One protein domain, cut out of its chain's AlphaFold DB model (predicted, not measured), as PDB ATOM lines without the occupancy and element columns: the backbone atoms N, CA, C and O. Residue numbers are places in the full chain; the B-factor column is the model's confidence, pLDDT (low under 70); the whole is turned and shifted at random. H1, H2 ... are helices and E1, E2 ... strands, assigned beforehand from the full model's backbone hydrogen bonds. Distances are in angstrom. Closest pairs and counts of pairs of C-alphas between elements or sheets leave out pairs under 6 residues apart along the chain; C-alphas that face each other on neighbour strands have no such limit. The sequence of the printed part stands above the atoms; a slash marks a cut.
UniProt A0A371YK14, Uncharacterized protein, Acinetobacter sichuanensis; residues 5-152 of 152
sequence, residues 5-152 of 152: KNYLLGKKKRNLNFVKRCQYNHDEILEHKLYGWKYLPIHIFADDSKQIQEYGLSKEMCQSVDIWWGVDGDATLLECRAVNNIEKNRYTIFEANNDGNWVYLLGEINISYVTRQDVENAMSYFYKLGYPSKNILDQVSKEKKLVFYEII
ATOM      1  N   LYS A   5     -46.557  90.762   1.252       62.28
ATOM      2  CA  LYS A   5     -46.614  89.679   0.258       62.28
ATOM      3  C   LYS A   5     -45.228  89.160  -0.134       62.28
ATOM      4  O   LYS A   5     -45.047  87.948  -0.174       62.28
ATOM      5  N   ASN A   6     -44.259  90.041  -0.384       69.88
ATOM      6  CA  ASN A   6     -42.900  89.637  -0.768       69.88
ATOM      7  C   ASN A   6     -42.191  88.903   0.379       69.88
ATOM      8  O   ASN A   6     -41.536  87.892   0.145       69.88
ATOM      9  N   TYR A   7     -42.414  89.344   1.621       69.81
ATOM     10  CA  TYR A   7     -41.918  88.670   2.824       69.81
ATOM     11  C   TYR A   7     -42.410  87.217   2.932       69.81
ATOM     12  O   TYR A   7     -41.608  86.285   3.033       69.81
ATOM     13  N   LEU A   8     -43.732  87.009   2.868       76.50
ATOM     14  CA  LEU A   8     -44.325  85.672   2.976       76.50
ATOM     15  C   LEU A   8     -43.884  84.762   1.824       76.50
ATOM     16  O   LEU A   8     -43.659  83.568   2.029       76.50
ATOM     17  N   LEU A   9     -43.731  85.325   0.623       80.75
ATOM     18  CA  LEU A   9     -43.241  84.596  -0.542       80.75
ATOM     19  C   LEU A   9     -41.791  84.130  -0.344       80.75
ATOM     20  O   LEU A   9     -41.489  82.964  -0.601       80.75
ATOM     21  N   GLY A  10     -40.914  85.014   0.147       82.69
ATOM     22  CA  GLY A  10     -39.515  84.701   0.439       82.69
ATOM     23  C   GLY A  10     -39.384  83.592   1.481       82.69
ATOM     24  O   GLY A  10     -38.757  82.569   1.211       82.69
ATOM     25  N   LYS A  11     -40.075  83.738   2.618       87.62
ATOM     26  CA  LYS A  11     -40.134  82.731   3.690       87.62
ATOM     27  C   LYS A  11     -40.596  81.365   3.176       87.62
ATOM     28  O   LYS A  11     -39.918  80.355   3.360       87.62
ATOM     29  N   LYS A  12     -41.702  81.334   2.425       88.81
ATOM     30  CA  LYS A  12     -42.228  80.097   1.830       88.81
ATOM     31  C   LYS A  12     -41.236  79.456   0.856       88.81
ATOM     32  O   LYS A  12     -41.094  78.235   0.853       88.81
ATOM     33  N   LYS A  13     -40.548  80.256   0.034       89.44
ATOM     34  CA  LYS A  13     -39.551  79.767  -0.929       89.44
ATOM     35  C   LYS A  13     -38.343  79.146  -0.226       89.44
ATOM     36  O   LYS A  13     -37.914  78.069  -0.635       89.44
ATOM     37  N   ARG A  14     -37.823  79.793   0.822       90.75
ATOM     38  CA  ARG A  14     -36.702  79.268   1.615       90.75
ATOM     39  C   ARG A  14     -37.082  77.978   2.330       90.75
ATOM     40  O   ARG A  14     -36.387  76.980   2.170       90.75
ATOM     41  N   ASN A  15     -38.236  77.952   2.995       93.56
ATOM     42  CA  ASN A  15     -38.728  76.740   3.645       93.56
ATOM     43  C   ASN A  15     -38.934  75.586   2.649       93.56
ATOM     44  O   ASN A  15     -38.523  74.461   2.907       93.56
ATOM     45  N   LEU A  16     -39.501  75.852   1.466       93.69
ATOM     46  CA  LEU A  16     -39.641  74.825   0.430       93.69
ATOM     47  C   LEU A  16     -38.279  74.295  -0.045       93.69
ATOM     48  O   LEU A  16     -38.150  73.102  -0.317       93.69
ATOM     49  N   ASN A  17     -37.268  75.161  -0.162       91.62
ATOM     50  CA  ASN A  17     -35.910  74.735  -0.499       91.62
ATOM     51  C   ASN A  17     -35.329  73.822   0.588       91.62
ATOM     52  O   ASN A  17     -34.799  72.763   0.263       91.62
ATOM     53  N   PHE A  18     -35.497  74.191   1.858       94.69
ATOM     54  CA  PHE A  18     -35.065  73.383   2.994       94.69
ATOM     55  C   PHE A  18     -35.754  72.015   3.034       94.69
ATOM     56  O   PHE A  18     -35.073  70.997   3.075       94.69
ATOM     57  N   VAL A  19     -37.082  71.966   2.894       94.88
ATOM     58  CA  VAL A  19     -37.839  70.702   2.848       94.88
ATOM     59  C   VAL A  19     -37.331  69.783   1.734       94.88
ATOM     60  O   VAL A  19     -37.150  68.590   1.964       94.88
ATOM     61  N   LYS A  20     -37.038  70.322   0.543       94.38
ATOM     62  CA  LYS A  20     -36.455  69.535  -0.557       94.38
ATOM     63  C   LYS A  20     -35.075  68.973  -0.211       94.38
ATOM     64  O   LYS A  20     -34.780  67.839  -0.571       94.38
ATOM     65  N   ARG A  21     -34.233  69.737   0.494       92.81
ATOM     66  CA  ARG A  21     -32.923  69.260   0.967       92.81
ATOM     67  C   ARG A  21     -33.075  68.149   2.001       92.81
ATOM     68  O   ARG A  21     -32.408  67.133   1.873       92.81
ATOM     69  N   CYS A  22     -34.006  68.296   2.945       93.38
ATOM     70  CA  CYS A  22     -34.329  67.252   3.918       93.38
ATOM     71  C   CYS A  22     -34.812  65.960   3.247       93.38
ATOM     72  O   CYS A  22     -34.474  64.876   3.698       93.38
ATOM     73  N   GLN A  23     -35.583  66.054   2.163       92.31
ATOM     74  CA  GLN A  23     -36.014  64.873   1.407       92.31
ATOM     75  C   GLN A  23     -34.850  64.171   0.698       92.31
ATOM     76  O   GLN A  23     -34.851  62.949   0.597       92.31
ATOM     77  N   TYR A  24     -33.876  64.936   0.200       90.69
ATOM     78  CA  TYR A  24     -32.710  64.385  -0.486       90.69
ATOM     79  C   TYR A  24     -31.698  63.767   0.487       90.69
ATOM     80  O   TYR A  24     -31.172  62.699   0.201       90.69
ATOM     81  N   ASN A  25     -31.457  64.412   1.635       86.81
ATOM     82  CA  ASN A  25     -30.445  64.001   2.612       86.81
ATOM     83  C   ASN A  25     -31.057  63.709   3.991       86.81
ATOM     84  O   ASN A  25     -30.769  64.378   4.982       86.81
ATOM     85  N   HIS A  26     -31.990  62.758   4.031       80.00
ATOM     86  CA  HIS A  26     -32.820  62.503   5.211       80.00
ATOM     87  C   HIS A  26     -32.045  61.936   6.409       80.00
ATOM     88  O   HIS A  26     -32.392  62.260   7.543       80.00
ATOM     89  N   ASP A  27     -30.986  61.162   6.162       83.56
ATOM     90  CA  ASP A  27     -30.158  60.543   7.207       83.56
ATOM     91  C   ASP A  27     -29.260  61.546   7.951       83.56
ATOM     92  O   ASP A  27     -28.772  61.260   9.042       83.56
ATOM     93  N   GLU A  28     -29.066  62.741   7.388       89.31
ATOM     94  CA  GLU A  28     -28.226  63.798   7.965       89.31
ATOM     95  C   GLU A  28     -29.036  64.888   8.683       89.31
ATOM     96  O   GLU A  28     -28.473  65.873   9.165       89.31
ATOM     97  N   ILE A  29     -30.365  64.744   8.759       96.06
ATOM     98  CA  ILE A  29     -31.205  65.713   9.466       96.06
ATOM     99  C   ILE A  29     -30.940  65.605  10.964       96.06
ATOM    100  O   ILE A  29     -31.231  64.592  11.598       96.06
ATOM    101  N   LEU A  30     -30.468  66.705  11.535       97.25
ATOM    102  CA  LEU A  30     -30.339  66.889  12.969       97.25
ATOM    103  C   LEU A  30     -31.528  67.688  13.506       97.25
ATOM    104  O   LEU A  30     -32.219  68.401  12.771       97.25
ATOM    105  N   GLU A  31     -31.768  67.563  14.807       97.81
ATOM    106  CA  GLU A  31     -32.860  68.239  15.494       97.81
ATOM    107  C   GLU A  31     -32.334  68.990  16.715       97.81
ATOM    108  O   GLU A  31     -31.654  68.420  17.564       97.81
ATOM    109  N   HIS A  32     -32.664  70.279  16.789       98.06
ATOM    110  CA  HIS A  32     -32.292  71.154  17.886       98.06
ATOM    111  C   HIS A  32     -32.944  70.664  19.176       98.06
ATOM    112  O   HIS A  32     -34.167  70.750  19.323       98.06
ATOM    113  N   LYS A  33     -32.137  70.275  20.165       97.12
ATOM    114  CA  LYS A  33     -32.614  69.588  21.383       97.12
ATOM    115  C   LYS A  33     -33.751  70.286  22.135       97.12
ATOM    116  O   LYS A  33     -34.656  69.621  22.624       97.12
ATOM    117  N   LEU A  34     -33.700  71.615  22.259       96.31
ATOM    118  CA  LEU A  34     -34.701  72.372  23.029       96.31
ATOM    119  C   LEU A  34     -36.012  72.656  22.274       96.31
ATOM    120  O   LEU A  34     -37.073  72.662  22.890       96.31
ATOM    121  N   TYR A  35     -35.948  72.932  20.970       97.00
ATOM    122  CA  TYR A  35     -37.086  73.474  20.213       97.00
ATOM    123  C   TYR A  35     -37.610  72.536  19.121       97.00
ATOM    124  O   TYR A  35     -38.599  72.860  18.467       97.00
ATOM    125  N   GLY A  36     -36.952  71.397  18.885       97.12
ATOM    126  CA  GLY A  36     -37.343  70.450  17.838       97.12
ATOM    127  C   GLY A  36     -37.127  70.973  16.411       97.12
ATOM    128  O   GLY A  36     -37.678  70.437  15.449       97.12
ATOM    129  N   TRP A  37     -36.368  72.062  16.241       97.94
ATOM    130  CA  TRP A  37     -36.084  72.608  14.917       97.94
ATOM    131  C   TRP A  37     -35.152  71.691  14.149       97.94
ATOM    132  O   TRP A  37     -34.103  71.297  14.648       97.94
ATOM    133  N   LYS A  38     -35.496  71.417  12.897       97.75
ATOM    134  CA  LYS A  38     -34.647  70.612  12.025       97.75
ATOM    135  C   LYS A  38     -33.546  71.465  11.424       97.75
ATOM    136  O   LYS A  38     -33.783  72.607  11.019       97.75
ATOM    137  N   TYR A  39     -32.368  70.880  11.295       98.19
ATOM    138  CA  TYR A  39     -31.276  71.477  10.554       98.19
ATOM    139  C   TYR A  39     -30.437  70.424   9.835       98.19
ATOM    140  O   TYR A  39     -30.413  69.256  10.209       98.19
ATOM    141  N   LEU A  40     -29.786  70.850   8.757       97.19
ATOM    142  CA  LEU A  40     -28.893  70.028   7.950       97.19
ATOM    143  C   LEU A  40     -27.496  70.642   7.996       97.19
ATOM    144  O   LEU A  40     -27.344  71.785   7.545       97.19
ATOM    145  N   PRO A  41     -26.490  69.930   8.519       96.38
ATOM    146  CA  PRO A  41     -25.118  70.391   8.427       96.38
ATOM    147  C   PRO A  41     -24.621  70.392   6.984       96.38
ATOM    148  O   PRO A  41     -24.978  69.537   6.181       96.38
ATOM    149  N   ILE A  42     -23.797  71.383   6.657       95.19
ATOM    150  CA  ILE A  42     -23.004  71.425   5.421       95.19
ATOM    151  C   ILE A  42     -21.554  71.041   5.728       95.19
ATOM    152  O   ILE A  42     -20.896  70.407   4.909       95.19
ATOM    153  N   HIS A  43     -21.068  71.406   6.917       95.56
ATOM    154  CA  HIS A  43     -19.723  71.099   7.390       95.56
ATOM    155  C   HIS A  43     -19.754  70.169   8.608       95.56
ATOM    156  O   HIS A  43     -20.737  70.110   9.349       95.56
ATOM    157  N   ILE A  44     -18.646  69.456   8.817       95.62
ATOM    158  CA  ILE A  44     -18.460  68.510   9.921       95.62
ATOM    159  C   ILE A  44     -18.295  69.273  11.239       95.62
ATOM    160  O   ILE A  44     -17.485  70.196  11.335       95.62
ATOM    161  N   PHE A  45     -19.020  68.846  12.273       97.81
ATOM    162  CA  PHE A  45     -18.854  69.371  13.628       97.81
ATOM    163  C   PHE A  45     -17.657  68.745  14.350       97.81
ATOM    164  O   PHE A  45     -17.362  67.561  14.182       97.81
ATOM    165  N   ALA A  46     -17.043  69.499  15.262       97.81
ATOM    166  CA  ALA A  46     -15.922  69.032  16.081       97.81
ATOM    167  C   ALA A  46     -16.277  67.859  17.026       97.81
ATOM    168  O   ALA A  46     -15.399  67.147  17.519       97.81
ATOM    169  N   ASP A  47     -17.562  67.656  17.317       97.56
ATOM    170  CA  ASP A  47     -18.090  66.555  18.124       97.56
ATOM    171  C   ASP A  47     -18.636  65.387  17.276       97.56
ATOM    172  O   ASP A  47     -19.314  64.499  17.799       97.56
ATOM    173  N   ASP A  48     -18.335  65.344  15.972       96.19
ATOM    174  CA  ASP A  48     -18.566  64.179  15.112       96.19
ATOM    175  C   ASP A  48     -17.315  63.302  15.007       96.19
ATOM    176  O   ASP A  48     -16.586  63.313  14.016       96.19
ATOM    177  N   SER A  49     -17.044  62.520  16.056       93.88
ATOM    178  CA  SER A  49     -15.841  61.680  16.108       93.88
ATOM    179  C   SER A  49     -15.746  60.683  14.952       93.88
ATOM    180  O   SER A  49     -14.639  60.366  14.527       93.88
ATOM    181  N   LYS A  50     -16.888  60.197  14.443       94.38
ATOM    182  CA  LYS A  50     -16.923  59.240  13.335       94.38
ATOM    183  C   LYS A  50     -16.457  59.911  12.045       94.38
ATOM    184  O   LYS A  50     -15.515  59.419  11.434       94.38
ATOM    185  N   GLN A  51     -17.068  61.035  11.670       93.31
ATOM    186  CA  GLN A  51     -16.687  61.745  10.448       93.31
ATOM    187  C   GLN A  51     -15.269  62.312  10.543       93.31
ATOM    188  O   GLN A  51     -14.498  62.187   9.598       93.31
ATOM    189  N   ILE A  52     -14.878  62.861  11.696       95.50
ATOM    190  CA  ILE A  52     -13.507  63.343  11.918       95.50
ATOM    191  C   ILE A  52     -12.486  62.234  11.643       95.50
ATOM    192  O   ILE A  52     -11.518  62.461  10.919       95.50
ATOM    193  N   GLN A  53     -12.716  61.029  12.175       95.25
ATOM    194  CA  GLN A  53     -11.835  59.887  11.943       95.25
ATOM    195  C   GLN A  53     -11.857  59.428  10.479       95.25
ATOM    196  O   GLN A  53     -10.798  59.175   9.910       95.25
ATOM    197  N   GLU A  54     -13.041  59.322   9.874       96.00
ATOM    198  CA  GLU A  54     -13.232  58.865   8.491       96.00
ATOM    199  C   GLU A  54     -12.519  59.766   7.476       96.00
ATOM    200  O   GLU A  54     -11.887  59.272   6.543       96.00
ATOM    201  N   TYR A  55     -12.547  61.081   7.701       94.44
ATOM    202  CA  TYR A  55     -11.903  62.067   6.835       94.44
ATOM    203  C   TYR A  55     -10.468  62.427   7.251       94.44
ATOM    204  O   TYR A  55      -9.842  63.266   6.603       94.44
ATOM    205  N   GLY A  56      -9.925  61.816   8.313       95.75
ATOM    206  CA  GLY A  56      -8.570  62.104   8.799       95.75
ATOM    207  C   GLY A  56      -8.379  63.551   9.269       95.75
ATOM    208  O   GLY A  56      -7.289  64.106   9.135       95.75
ATOM    209  N   LEU A  57      -9.442  64.172   9.780       95.19
ATOM    210  CA  LEU A  57      -9.437  65.543  10.281       95.19
ATOM    211  C   LEU A  57      -9.055  65.576  11.765       95.19
ATOM    212  O   LEU A  57      -9.131  64.573  12.476       95.19
ATOM    213  N   SER A  58      -8.691  66.759  12.259       96.06
ATOM    214  CA  SER A  58      -8.647  67.045  13.695       96.06
ATOM    215  C   SER A  58      -9.786  67.992  14.081       96.06
ATOM    216  O   SER A  58     -10.330  68.704  13.233       96.06
ATOM    217  N   LYS A  59     -10.162  68.026  15.366       95.75
ATOM    218  CA  LYS A  59     -11.244  68.905  15.853       95.75
ATOM    219  C   LYS A  59     -10.937  70.379  15.613       95.75
ATOM    220  O   LYS A  59     -11.831  71.166  15.332       95.75
ATOM    221  N   GLU A  60      -9.664  70.738  15.680       95.38
ATOM    222  CA  GLU A  60      -9.152  72.092  15.489       95.38
ATOM    223  C   GLU A  60      -9.347  72.595  14.052       95.38
ATOM    224  O   GLU A  60      -9.251  73.798  13.819       95.38
ATOM    225  N   MET A  61      -9.643  71.702  13.097       96.19
ATOM    226  CA  MET A  61      -9.992  72.056  11.716       96.19
ATOM    227  C   MET A  61     -11.469  72.460  11.564       96.19
ATOM    228  O   MET A  61     -11.826  73.108  10.583       96.19
ATOM    229  N   CYS A  62     -12.328  72.139  12.535       96.94
ATOM    230  CA  CYS A  62     -13.752  72.493  12.546       96.94
ATOM    231  C   CYS A  62     -13.969  73.933  13.049       96.94
ATOM    232  O   CYS A  62     -14.676  74.164  14.029       96.94
ATOM    233  N   GLN A  63     -13.325  74.915  12.414       97.62
ATOM    234  CA  GLN A  63     -13.365  76.322  12.849       97.62
ATOM    235  C   GLN A  63     -14.585  77.092  12.338       97.62
ATOM    236  O   GLN A  63     -14.937  78.119  12.910       97.62
ATOM    237  N   SER A  64     -15.226  76.617  11.273       97.88
ATOM    238  CA  SER A  64     -16.483  77.176  10.782       97.88
ATOM    239  C   SER A  64     -17.429  76.055  10.383       97.88
ATOM    240  O   SER A  64     -17.011  75.095   9.731       97.88
ATOM    241  N   VAL A  65     -18.695  76.176  10.774       98.00
ATOM    242  CA  VAL A  65     -19.756  75.253  10.376       98.00
ATOM    243  C   VAL A  65     -20.926  76.033   9.806       98.00
ATOM    244  O   VAL A  65     -21.464  76.919  10.465       98.00
ATOM    245  N   ASP A  66     -21.348  75.634   8.607       97.88
ATOM    246  CA  ASP A  66     -22.570  76.126   7.986       97.88
ATOM    247  C   ASP A  66     -23.670  75.084   8.155       97.88
ATOM    248  O   ASP A  66     -23.441  73.881   7.974       97.88
ATOM    249  N   ILE A  67     -24.879  75.546   8.456       97.88
ATOM    250  CA  ILE A  67     -26.076  74.712   8.498       97.88
ATOM    251  C   ILE A  67     -27.223  75.359   7.726       97.88
ATOM    252  O   ILE A  67     -27.397  76.579   7.723       97.88
ATOM    253  N   TRP A  68     -28.073  74.525   7.132       97.00
ATOM    254  CA  TRP A  68     -29.434  74.928   6.796       97.00
ATOM    255  C   TRP A  68     -30.330  74.728   8.008       97.00
ATOM    256  O   TRP A  68     -30.483  73.603   8.470       97.00
ATOM    257  N   TRP A  69     -30.969  75.789   8.483       97.81
ATOM    258  CA  TRP A  69     -31.860  75.757   9.639       97.81
ATOM    259  C   TRP A  69     -33.302  76.041   9.221       97.81
ATOM    260  O   TRP A  69     -33.575  77.093   8.643       97.81
ATOM    261  N   GLY A  70     -34.224  75.122   9.522       97.25
ATOM    262  CA  GLY A  70     -35.666  75.339   9.400       97.25
ATOM    263  C   GLY A  70     -36.290  75.811  10.715       97.25
ATOM    264  O   GLY A  70     -36.147  75.148  11.740       97.25
ATOM    265  N   VAL A  71     -37.024  76.927  10.685       96.56
ATOM    266  CA  VAL A  71     -37.645  77.537  11.876       96.56
ATOM    267  C   VAL A  71     -38.951  78.244  11.531       96.56
ATOM    268  O   VAL A  71     -39.010  79.047  10.603       96.56
ATOM    269  N   ASP A  72     -40.021  77.948  12.271       94.00
ATOM    270  CA  ASP A  72     -41.338  78.601  12.178       94.00
ATOM    271  C   ASP A  72     -41.889  78.758  10.745       94.00
ATOM    272  O   ASP A  72     -42.488  79.777  10.391       94.00
ATOM    273  N   GLY A  73     -41.675  77.756   9.886       92.31
ATOM    274  CA  GLY A  73     -42.093  77.774   8.476       92.31
ATOM    275  C   GLY A  73     -41.227  78.650   7.562       92.31
ATOM    276  O   GLY A  73     -41.665  79.010   6.468       92.31
ATOM    277  N   ASP A  74     -40.034  79.027   8.018       93.25
ATOM    278  CA  ASP A  74     -38.939  79.642   7.269       93.25
ATOM    279  C   ASP A  74     -37.734  78.695   7.214       93.25
ATOM    280  O   ASP A  74     -37.697  77.676   7.906       93.25
ATOM    281  N   ALA A  75     -36.731  79.058   6.421       94.50
ATOM    282  CA  ALA A  75     -35.400  78.492   6.541       94.50
ATOM    283  C   ALA A  75     -34.307  79.509   6.195       94.50
ATOM    284  O   ALA A  75     -34.539  80.460   5.447       94.50
ATOM    285  N   THR A  76     -33.101  79.294   6.710       94.75
ATOM    286  CA  THR A  76     -31.937  80.157   6.467       94.75
ATOM    287  C   THR A  76     -30.632  79.382   6.560       94.75
ATOM    288  O   THR A  76     -30.613  78.248   7.042       94.75
ATOM    289  N   LEU A  77     -29.559  80.001   6.071       95.56
ATOM    290  CA  LEU A  77     -28.205  79.560   6.341       95.56
ATOM    291  C   LEU A  77     -27.714  80.231   7.628       95.56
ATOM    292  O   LEU A  77     -27.767  81.458   7.747       95.56
ATOM    293  N   LEU A  78     -27.221  79.420   8.557       97.94
ATOM    294  CA  LEU A  78     -26.482  79.877   9.724       97.94
ATOM    295  C   LEU A  78     -25.045  79.380   9.618       97.94
ATOM    296  O   LEU A  78     -24.819  78.175   9.563       97.94
ATOM    297  N   GLU A  79     -24.105  80.315   9.635       98.38
ATOM    298  CA  GLU A  79     -22.686  80.048   9.829       98.38
ATOM    299  C   GLU A  79     -22.322  80.291  11.297       98.38
ATOM    300  O   GLU A  79     -22.677  81.322  11.873       98.38
ATOM    301  N   CYS A  80     -21.592  79.368  11.912       98.56
ATOM    302  CA  CYS A  80     -20.953  79.576  13.206       98.56
ATOM    303  C   CYS A  80     -19.442  79.468  13.047       98.56
ATOM    304  O   CYS A  80     -18.955  78.467  12.531       98.56
ATOM    305  N   ARG A  81     -18.708  80.481  13.513       98.44
ATOM    306  CA  ARG A  81     -17.247  80.566  13.470       98.44
ATOM    307  C   ARG A  81     -16.669  80.573  14.875       98.44
ATOM    308  O   ARG A  81     -17.045  81.402  15.703       98.44
ATOM    309  N   ALA A  82     -15.702  79.699  15.098       97.62
ATOM    310  CA  ALA A  82     -14.787  79.760  16.220       97.62
ATOM    311  C   ALA A  82     -13.828  80.942  16.016       97.62
ATOM    312  O   ALA A  82     -13.084  80.991  15.035       97.62
ATOM    313  N   VAL A  83     -13.855  81.911  16.926       95.69
ATOM    314  CA  VAL A  83     -12.971  83.077  16.899       95.69
ATOM    315  C   VAL A  83     -12.298  83.204  18.255       95.69
ATOM    316  O   VAL A  83     -12.946  83.496  19.249       95.69
ATOM    317  N   ASN A  84     -10.982  83.020  18.301       90.56
ATOM    318  CA  ASN A  84     -10.236  83.139  19.550       90.56
ATOM    319  C   ASN A  84     -10.025  84.612  19.937       90.56
ATOM    320  O   ASN A  84      -9.814  85.467  19.075       90.56
ATOM    321  N   ASN A  85      -9.963  84.873  21.246       87.00
ATOM    322  CA  ASN A  85      -9.563  86.159  21.833       87.00
ATOM    323  C   ASN A  85     -10.517  87.330  21.538       87.00
ATOM    324  O   ASN A  85     -10.073  88.471  21.402       87.00
ATOM    325  N   ILE A  86     -11.823  87.067  21.458       88.12
ATOM    326  CA  ILE A  86     -12.843  88.125  21.434       88.12
ATOM    327  C   ILE A  86     -13.483  88.281  22.814       88.12
ATOM    328  O   ILE A  86     -13.744  87.302  23.505       88.12
ATOM    329  N   GLU A  87     -13.756  89.522  23.216       88.31
ATOM    330  CA  GLU A  87     -14.366  89.817  24.524       88.31
ATOM    331  C   GLU A  87     -15.845  89.412  24.599       88.31
ATOM    332  O   GLU A  87     -16.383  89.212  25.686       88.31
ATOM    333  N   LYS A  88     -16.524  89.355  23.449       93.19
ATOM    334  CA  LYS A  88     -17.965  89.111  23.334       93.19
ATOM    335  C   LYS A  88     -18.253  88.316  22.077       93.19
ATOM    336  O   LYS A  88     -17.697  88.637  21.025       93.19
ATOM    337  N   ASN A  89     -19.179  87.366  22.165       96.25
ATOM    338  CA  ASN A  89     -19.696  86.702  20.973       96.25
ATOM    339  C   ASN A  89     -20.423  87.738  20.107       96.25
ATOM    340  O   ASN A  89     -21.107  88.630  20.623       96.25
ATOM    341  N   ARG A  90     -20.281  87.624  18.786       97.50
ATOM    342  CA  ARG A  90     -20.886  88.537  17.813       97.50
ATOM    343  C   ARG A  90     -21.869  87.776  16.938       97.50
ATOM    344  O   ARG A  90     -21.492  86.839  16.249       97.50
ATOM    345  N   TYR A  91     -23.118  88.226  16.911       98.00
ATOM    346  CA  TYR A  91     -24.182  87.620  16.117       98.00
ATOM    347  C   TYR A  91     -24.684  88.617  15.085       98.00
ATOM    348  O   TYR A  91     -25.109  89.720  15.425       98.00
ATOM    349  N   THR A  92     -24.628  88.245  13.815       97.69
ATOM    350  CA  THR A  92     -24.981  89.111  12.693       97.69
ATOM    351  C   THR A  92     -26.143  88.520  11.911       97.69
ATOM    352  O   THR A  92     -26.129  87.340  11.575       97.69
ATOM    353  N   ILE A  93     -27.111  89.365  11.561       95.94
ATOM    354  CA  ILE A  93     -28.172  89.056  10.596       95.94
ATOM    355  C   ILE A  93     -27.978  89.980   9.401       95.94
ATOM    356  O   ILE A  93     -27.953  91.198   9.574       95.94
ATOM    357  N   PHE A  94     -27.836  89.438   8.196       93.44
ATOM    358  CA  PHE A  94     -27.606  90.263   7.011       93.44
ATOM    359  C   PHE A  94     -28.339  89.751   5.778       93.44
ATOM    360  O   PHE A  94     -28.627  88.564   5.633       93.44
ATOM    361  N   GLU A  95     -28.662  90.681   4.888       88.38
ATOM    362  CA  GLU A  95     -29.247  90.388   3.587       88.38
ATOM    363  C   GLU A  95     -28.121  89.956   2.633       88.38
ATOM    364  O   GLU A  95     -27.220  90.740   2.342       88.38
ATOM    365  N   ALA A  96     -28.138  88.704   2.168       77.06
ATOM    366  CA  ALA A  96     -27.063  88.169   1.325       77.06
ATOM    367  C   ALA A  96     -27.142  88.648  -0.129       77.06
ATOM    368  O   ALA A  96     -26.117  88.776  -0.794       77.06
ATOM    369  N   ASN A  97     -28.350  88.956  -0.609       69.50
ATOM    370  CA  ASN A  97     -28.597  89.407  -1.974       69.50
ATOM    371  C   ASN A  97     -29.508  90.635  -1.948       69.50
ATOM    372  O   ASN A  97     -30.486  90.641  -1.212       69.50
ATOM    373  N   ASN A  98     -29.277  91.613  -2.831       59.38
ATOM    374  CA  ASN A  98     -30.071  92.853  -2.931       59.38
ATOM    375  C   ASN A  98     -31.565  92.663  -3.285       59.38
ATOM    376  O   ASN A  98     -32.281  93.649  -3.470       59.38
ATOM    377  N   ASP A  99     -32.040  91.423  -3.427       63.97
ATOM    378  CA  ASP A  99     -33.438  91.098  -3.691       63.97
ATOM    379  C   ASP A  99     -34.279  90.931  -2.409       63.97
ATOM    380  O   ASP A  99     -35.483  90.685  -2.505       63.97
ATOM    381  N   GLY A 100     -33.679  91.071  -1.218       58.91
ATOM    382  CA  GLY A 100     -34.372  91.005   0.073       58.91
ATOM    383  C   GLY A 100     -34.895  89.620   0.456       58.91
ATOM    384  O   GLY A 100     -35.590  89.486   1.464       58.91
ATOM    385  N   ASN A 101     -34.594  88.584  -0.333       71.06
ATOM    386  CA  ASN A 101     -35.194  87.259  -0.167       71.06
ATOM    387  C   ASN A 101     -34.295  86.265   0.560       71.06
ATOM    388  O   ASN A 101     -34.768  85.185   0.920       71.06
ATOM    389  N   TRP A 102     -33.027  86.598   0.779       82.69
ATOM    390  CA  TRP A 102     -32.068  85.720   1.434       82.69
ATOM    391  C   TRP A 102     -31.421  86.440   2.601       82.69
ATOM    392  O   TRP A 102     -30.734  87.443   2.434       82.69
ATOM    393  N   VAL A 103     -31.680  85.907   3.786       88.62
ATOM    394  CA  VAL A 103     -31.109  86.375   5.042       88.62
ATOM    395  C   VAL A 103     -30.147  85.299   5.490       88.62
ATOM    396  O   VAL A 103     -30.516  84.124   5.458       88.62
ATOM    397  N   TYR A 104     -28.940  85.710   5.841       93.50
ATOM    398  CA  TYR A 104     -27.887  84.859   6.370       93.50
ATOM    399  C   TYR A 104     -27.622  85.254   7.818       93.50
ATOM    400  O   TYR A 104     -27.687  86.435   8.182       93.50
ATOM    401  N   LEU A 105     -27.344  84.245   8.632       97.69
ATOM    402  CA  LEU A 105     -27.006  84.393  10.036       97.69
ATOM    403  C   LEU A 105     -25.540  84.013  10.228       97.69
ATOM    404  O   LEU A 105     -25.076  83.030   9.656       97.69
ATOM    405  N   LEU A 106     -24.817  84.790  11.030       98.25
ATOM    406  CA  LEU A 106     -23.428  84.513  11.388       98.25
ATOM    407  C   LEU A 106     -23.247  84.658  12.897       98.25
ATOM    408  O   LEU A 106     -23.457  85.749  13.426       98.25
ATOM    409  N   GLY A 107     -22.847  83.585  13.574       98.25
ATOM    410  CA  GLY A 107     -22.366  83.609  14.954       98.25
ATOM    411  C   GLY A 107     -20.844  83.499  14.993       98.25
ATOM    412  O   GLY A 107     -20.287  82.507  14.548       98.25
ATOM    413  N   GLU A 108     -20.159  84.496  15.531       98.00
ATOM    414  CA  GLU A 108     -18.729  84.448  15.841       98.00
ATOM    415  C   GLU A 108     -18.571  84.297  17.351       98.00
ATOM    416  O   GLU A 108     -18.966  85.180  18.116       98.00
ATOM    417  N   ILE A 109     -18.044  83.149  17.766       97.38
ATOM    418  CA  ILE A 109     -18.137  82.647  19.137       97.38
ATOM    419  C   ILE A 109     -16.724  82.440  19.684       97.38
ATOM    420  O   ILE A 109     -15.862  81.908  18.978       97.38
ATOM    421  N   ASN A 110     -16.480  82.844  20.934       96.00
ATOM    422  CA  ASN A 110     -15.181  82.698  21.597       96.00
ATOM    423  C   ASN A 110     -14.911  81.253  22.043       96.00
ATOM    424  O   ASN A 110     -14.972  80.915  23.224       96.00
ATOM    425  N   ILE A 111     -14.645  80.398  21.066       95.62
ATOM    426  CA  ILE A 111     -14.351  78.970  21.200       95.62
ATOM    427  C   ILE A 111     -13.240  78.602  20.214       95.62
ATOM    428  O   ILE A 111     -12.959  79.349  19.278       95.62
ATOM    429  N   SER A 112     -12.609  77.443  20.402       96.12
ATOM    430  CA  SER A 112     -11.502  76.994  19.541       96.12
ATOM    431  C   SER A 112     -11.948  76.181  18.323       96.12
ATOM    432  O   SER A 112     -11.223  76.112  17.333       96.12
ATOM    433  N   TYR A 113     -13.122  75.559  18.393       97.56
ATOM    434  CA  TYR A 113     -13.738  74.768  17.329       97.56
ATOM    435  C   TYR A 113     -15.245  74.698  17.566       97.56
ATOM    436  O   TYR A 113     -15.702  74.874  18.692       97.56
ATOM    437  N   VAL A 114     -16.014  74.439  16.513       98.38
ATOM    438  CA  VAL A 114     -17.477  74.509  16.531       98.38
ATOM    439  C   VAL A 114     -18.077  73.118  16.725       98.38
ATOM    440  O   VAL A 114     -17.867  72.211  15.916       98.38
ATOM    441  N   THR A 115     -18.852  72.948  17.793       98.38
ATOM    442  CA  THR A 115     -19.644  71.738  18.063       98.38
ATOM    443  C   THR A 115     -21.112  71.934  17.684       98.38
ATOM    444  O   THR A 115     -21.568  73.057  17.449       98.38
ATOM    445  N   ARG A 116     -21.897  70.848  17.676       98.12
ATOM    446  CA  ARG A 116     -23.361  70.944  17.519       98.12
ATOM    447  C   ARG A 116     -23.998  71.846  18.575       98.12
ATOM    448  O   ARG A 116     -24.887  72.624  18.245       98.12
ATOM    449  N   GLN A 117     -23.535  71.761  19.823       98.06
ATOM    450  CA  GLN A 117     -24.093  72.548  20.924       98.06
ATOM    451  C   GLN A 117     -23.894  74.052  20.704       98.06
ATOM    452  O   GLN A 117     -24.794  74.830  21.005       98.06
ATOM    453  N   ASP A 118     -22.753  74.462  20.146       98.06
ATOM    454  CA  ASP A 118     -22.470  75.874  19.859       98.06
ATOM    455  C   ASP A 118     -23.411  76.424  18.783       98.06
ATOM    456  O   ASP A 118     -23.951  77.523  18.918       98.06
ATOM    457  N   VAL A 119     -23.677  75.625  17.746       98.56
ATOM    458  CA  VAL A 119     -24.639  75.979  16.696       98.56
ATOM    459  C   VAL A 119     -26.064  76.059  17.244       98.56
ATOM    460  O   VAL A 119     -26.762  77.035  16.975       98.56
ATOM    461  N   GLU A 120     -26.495  75.097  18.064       98.62
ATOM    462  CA  GLU A 120     -27.806  75.148  18.730       98.62
ATOM    463  C   GLU A 120     -27.941  76.379  19.644       98.62
ATOM    464  O   GLU A 120     -28.974  77.057  19.654       98.62
ATOM    465  N   ASN A 121     -26.880  76.734  20.372       98.06
ATOM    466  CA  ASN A 121     -26.859  77.940  21.196       98.06
ATOM    467  C   ASN A 121     -27.020  79.202  20.335       98.06
ATOM    468  O   ASN A 121     -27.827  80.071  20.673       98.06
ATOM    469  N   ALA A 122     -26.341  79.277  19.185       98.25
ATOM    470  CA  ALA A 122     -26.495  80.381  18.242       98.25
ATOM    471  C   ALA A 122     -27.915  80.452  17.647       98.25
ATOM    472  O   ALA A 122     -28.507  81.533  17.605       98.25
ATOM    473  N   MET A 123     -28.506  79.317  17.254       98.56
ATOM    474  CA  MET A 123     -29.906  79.239  16.799       98.56
ATOM    475  C   MET A 123     -30.859  79.779  17.873       98.56
ATOM    476  O   MET A 123     -31.695  80.644  17.605       98.56
ATOM    477  N   SER A 124     -30.685  79.317  19.113       98.19
ATOM    478  CA  SER A 124     -31.449  79.776  20.274       98.19
ATOM    479  C   SER A 124     -31.299  81.281  20.504       98.19
ATOM    480  O   SER A 124     -32.278  81.956  20.826       98.19
ATOM    481  N   TYR A 125     -30.090  81.821  20.340       97.88
ATOM    482  CA  TYR A 125     -29.821  83.245  20.503       97.88
ATOM    483  C   TYR A 125     -30.515  84.082  19.421       97.88
ATOM    484  O   TYR A 125     -31.260  85.006  19.748       97.88
ATOM    485  N   PHE A 126     -30.378  83.719  18.142       97.88
ATOM    486  CA  PHE A 126     -31.088  84.399  17.051       97.88
ATOM    487  C   PHE A 126     -32.607  84.346  17.216       97.88
ATOM    488  O   PHE A 126     -33.293  85.338  16.957       97.88
ATOM    489  N   TYR A 127     -33.134  83.219  17.693       97.12
ATOM    490  CA  TYR A 127     -34.556  83.101  17.991       97.12
ATOM    491  C   TYR A 127     -34.996  84.068  19.098       97.12
ATOM    492  O   TYR A 127     -35.981  84.787  18.936       97.12
ATOM    493  N   LYS A 128     -34.221  84.172  20.187       96.56
ATOM    494  CA  LYS A 128     -34.462  85.141  21.275       96.56
ATOM    495  C   LYS A 128     -34.366  86.598  20.809       96.56
ATOM    496  O   LYS A 128     -35.111  87.435  21.310       96.56
ATOM    497  N   LEU A 129     -33.511  86.900  19.827       95.25
ATOM    498  CA  LEU A 129     -33.459  88.210  19.160       95.25
ATOM    499  C   LEU A 129     -34.685  88.489  18.271       95.25
ATOM    500  O   LEU A 129     -34.845  89.596  17.756       95.25
ATOM    501  N   GLY A 130     -35.554  87.498  18.080       95.00
ATOM    502  CA  GLY A 130     -36.794  87.621  17.331       95.00
ATOM    503  C   GLY A 130     -36.689  87.176  15.877       95.00
ATOM    504  O   GLY A 130     -37.569  87.524  15.095       95.00
ATOM    505  N   TYR A 131     -35.664  86.433  15.461       94.50
ATOM    506  CA  TYR A 131     -35.663  85.761  14.155       94.50
ATOM    507  C   TYR A 131     -36.586  84.524  14.168       94.50
ATOM    508  O   TYR A 131     -36.586  83.815  15.168       94.50
ATOM    509  N   PRO A 132     -37.360  84.211  13.102       92.81
ATOM    510  CA  PRO A 132     -37.519  84.900  11.813       92.81
ATOM    511  C   PRO A 132     -38.724  85.864  11.780       92.81
ATOM    512  O   PRO A 132     -39.483  85.896  10.802       92.81
ATOM    513  N   SER A 133     -38.979  86.626  12.849       91.50
ATOM    514  CA  SER A 133     -40.138  87.525  12.887       91.50
ATOM    515  C   SER A 133     -40.073  88.579  11.780       91.50
ATOM    516  O   SER A 133     -39.007  88.982  11.309       91.50
ATOM    517  N   LYS A 134     -41.242  89.078  11.376       87.81
ATOM    518  CA  LYS A 134     -41.321  90.171  10.405       87.81
ATOM    519  C   LYS A 134     -40.540  91.405  10.878       87.81
ATOM    520  O   LYS A 134     -39.874  92.037  10.071       87.81
ATOM    521  N   ASN A 135     -40.585  91.714  12.175       90.44
ATOM    522  CA  ASN A 135     -39.966  92.917  12.728       90.44
ATOM    523  C   ASN A 135     -38.447  92.931  12.531       90.44
ATOM    524  O   ASN A 135     -37.919  93.925  12.035       90.44
ATOM    525  N   ILE A 136     -37.755  91.836  12.868       90.88
ATOM    526  CA  ILE A 136     -36.296  91.770  12.702       90.88
ATOM    527  C   ILE A 136     -35.913  91.781  11.217       90.88
ATOM    528  O   ILE A 136     -34.963  92.443  10.817       90.88
ATOM    529  N   LEU A 137     -36.700  91.115  10.367       88.31
ATOM    530  CA  LEU A 137     -36.429  91.037   8.934       88.31
ATOM    531  C   LEU A 137     -36.685  92.364   8.205       88.31
ATOM    532  O   LEU A 137     -35.927  92.726   7.304       88.31
ATOM    533  N   ASP A 138     -37.686  93.134   8.630       87.25
ATOM    534  CA  ASP A 138     -37.918  94.495   8.139       87.25
ATOM    535  C   ASP A 138     -36.777  95.445   8.536       87.25
ATOM    536  O   ASP A 138     -36.433  96.339   7.760       87.25
ATOM    537  N   GLN A 139     -36.181  95.262   9.721       90.31
ATOM    538  CA  GLN A 139     -34.994  96.015  10.143       90.31
ATOM    539  C   GLN A 139     -33.782  95.658   9.275       90.31
ATOM    540  O   GLN A 139     -33.173  96.554   8.695       90.31
ATOM    541  N   VAL A 140     -33.503  94.364   9.070       90.12
ATOM    542  CA  VAL A 140     -32.416  93.907   8.182       90.12
ATOM    543  C   VAL A 140     -32.596  94.445   6.763       90.12
ATOM    544  O   VAL A 140     -31.638  94.914   6.171       90.12
ATOM    545  N   SER A 141     -33.812  94.455   6.213       85.44
ATOM    546  CA  SER A 141     -34.051  94.989   4.864       85.44
ATOM    547  C   SER A 141     -33.734  96.489   4.742       85.44
ATOM    548  O   SER A 141     -33.347  96.955   3.666       85.44
ATOM    549  N   LYS A 142     -33.900  97.256   5.830       86.94
ATOM    550  CA  LYS A 142     -33.587  98.694   5.883       86.94
ATOM    551  C   LYS A 142     -32.098  98.946   6.100       86.94
ATOM    552  O   LYS A 142     -31.523  99.779   5.410       86.94
ATOM    553  N   GLU A 143     -31.497  98.236   7.049       89.38
ATOM    554  CA  GLU A 143     -30.126  98.475   7.517       89.38
ATOM    555  C   GLU A 143     -29.088  97.613   6.789       89.38
ATOM    556  O   GLU A 143     -27.887  97.818   6.939       89.38
ATOM    557  N   LYS A 144     -29.543  96.639   5.992       88.62
ATOM    558  CA  LYS A 144     -28.773  95.589   5.298       88.62
ATOM    559  C   LYS A 144     -28.043  94.610   6.213       88.62
ATOM    560  O   LYS A 144     -27.810  93.468   5.816       88.62
ATOM    561  N   LYS A 145     -27.729  95.020   7.439       93.44
ATOM    562  CA  LYS A 145     -27.003  94.238   8.429       93.44
ATOM    563  C   LYS A 145     -27.357  94.706   9.838       93.44
ATOM    564  O   LYS A 145     -27.267  95.892  10.125       93.44
ATOM    565  N   LEU A 146     -27.673  93.763  10.717       95.75
ATOM    566  CA  LEU A 146     -27.809  93.967  12.160       95.75
ATOM    567  C   LEU A 146     -26.705  93.191  12.877       95.75
ATOM    568  O   LEU A 146     -26.409  92.059  12.489       95.75
ATOM    569  N   VAL A 147     -26.105  93.782  13.909       96.94
ATOM    570  CA  VAL A 147     -25.034  93.164  14.705       96.94
ATOM    571  C   VAL A 147     -25.388  93.246  16.183       96.94
ATOM    572  O   VAL A 147     -25.681  94.323  16.697       96.94
ATOM    573  N   PHE A 148     -25.316  92.109  16.862       96.88
ATOM    574  CA  PHE A 148     -25.603  91.944  18.279       96.88
ATOM    575  C   PHE A 148     -24.375  91.383  18.988       96.88
ATOM    576  O   PHE A 148     -23.610  90.615  18.403       96.88
ATOM    577  N   TYR A 149     -24.214  91.742  20.258       95.00
ATOM    578  CA  TYR A 149     -23.129  91.254  21.101       95.00
ATOM    579  C   TYR A 149     -23.710  90.574  22.335       95.00
ATOM    580  O   TYR A 149     -24.559  91.156  23.010       95.00
ATOM    581  N   GLU A 150     -23.235  89.372  22.628       90.81
ATOM    582  CA  GLU A 150     -23.548  88.646  23.858       90.81
ATOM    583  C   GLU A 150     -22.344  88.750  24.796       90.81
ATOM    584  O   GLU A 150     -21.207  88.493  24.392       90.81
ATOM    585  N   ILE A 151     -22.586  89.198  26.028       74.62
ATOM    586  CA  ILE A 151     -21.552  89.251  27.066       74.62
ATOM    587  C   ILE A 151     -21.342  87.820  27.566       74.62
ATOM    588  O   ILE A 151     -22.318  87.163  27.925       74.62
ATOM    589  N   ILE A 152     -20.085  87.372  27.539       63.44
ATOM    590  CA  ILE A 152     -19.635  86.044  27.977       63.44
ATOM    591  C   ILE A 152     -19.422  86.046  29.492       63.44
ATOM    592  O   ILE A 152     -18.884  87.059  29.997       63.44
TER     593      ILE A 152
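What this domain is: This is residues 5 to 152 of the 152 residues of an uncharacterized protein of Acinetobacter sichuanensis (UniProt A0A371YK14). A twisted sheet of six strands curls round helix H3, with H4 on the same face towards the E4 and E6 end and the long H1 slanting across E1, E2 and E3 on the opposite face: three layers, helices on both faces of a sheet. The short H2 lies far out, its centre 22.2 A from the mean of the C-alphas. The printed part has 148 residues, with named elements in the order H1 E1 H2 E2 E3 E4 E5 H3 H4 E6; the mixed sheet runs E1 E2 E3 E5 E4 E6, and the class is mixed, helices and strands. It is compact, with a radius of gyration of the C-alphas of 15.3 A and spans of 47 by 40 by 28 A.

How they stand to each other: H1, residues 5 to 24, is on the sheet at a height of 7.8 A; its closest C-alphas to E3, residues 74 to 82, are Asn 15 and Asp 74, 4.6 A apart. On the local plane it runs slantwise to E3 at 53 degrees. Edge strand E1, residues 38 to 41, is antiparallel to E2, residues 64 to 71, with N 40 and O 68 2.9 A apart. H2, residues 49 to 54, is not on the sheet. E2 and E3 form a hairpin, with N 67 and O 78 at 2.9 A. E3 is parallel to E5, residues 103 to 109, with N 107 and O 79 at 2.8 A. E4, residues 88 to 95, and E5 form a hairpin, with N 92 and O 106 at 2.8 A. H3, residues 116 to 128, is on the sheet; its closest C-alphas to E3 are Val 119 and Cys 80, 6.2 A. H4, residues 134 to 143, stands up from the sheet at 47 degrees; the closest C-alphas of H4 and E4 are Val 140 and Phe 94, 6.1 A. Edge strand E6, residues 145 to 151, is antiparallel to E4, with N 148 and O 91 at 2.8 A. E5, H3, H4 and E6 make a split strand-helix-strand unit, two strands running the same way with E4 between them and a left-handed crossover. In H1, H2, H3 and H4 every O i to N i+4 pair is within hydrogen-bond range.

Where its parts are: H1 begins at C-alpha 5, (-46.614, 89.679, 0.258), and measures 28.9 A. E1 measures 10.2 A, H2 8.5 A, E2 21.2 A, E3 25.8 A, E4 22.8 A and E5 19.5 A. H3 measures 18.4 A, H4 14.2 A and E6 20.0 A, ending at C-alpha 151, (-21.552, 89.251, 27.066).

The domain as a whole: The C-alphas farthest apart, those of Lys 5 and Gly 56, are 47.8 A apart. The printed part has no cut, and the link from H1 to E1 is long. Confidence is under 70 at residues 5 to 7, 97 to 100 and 152.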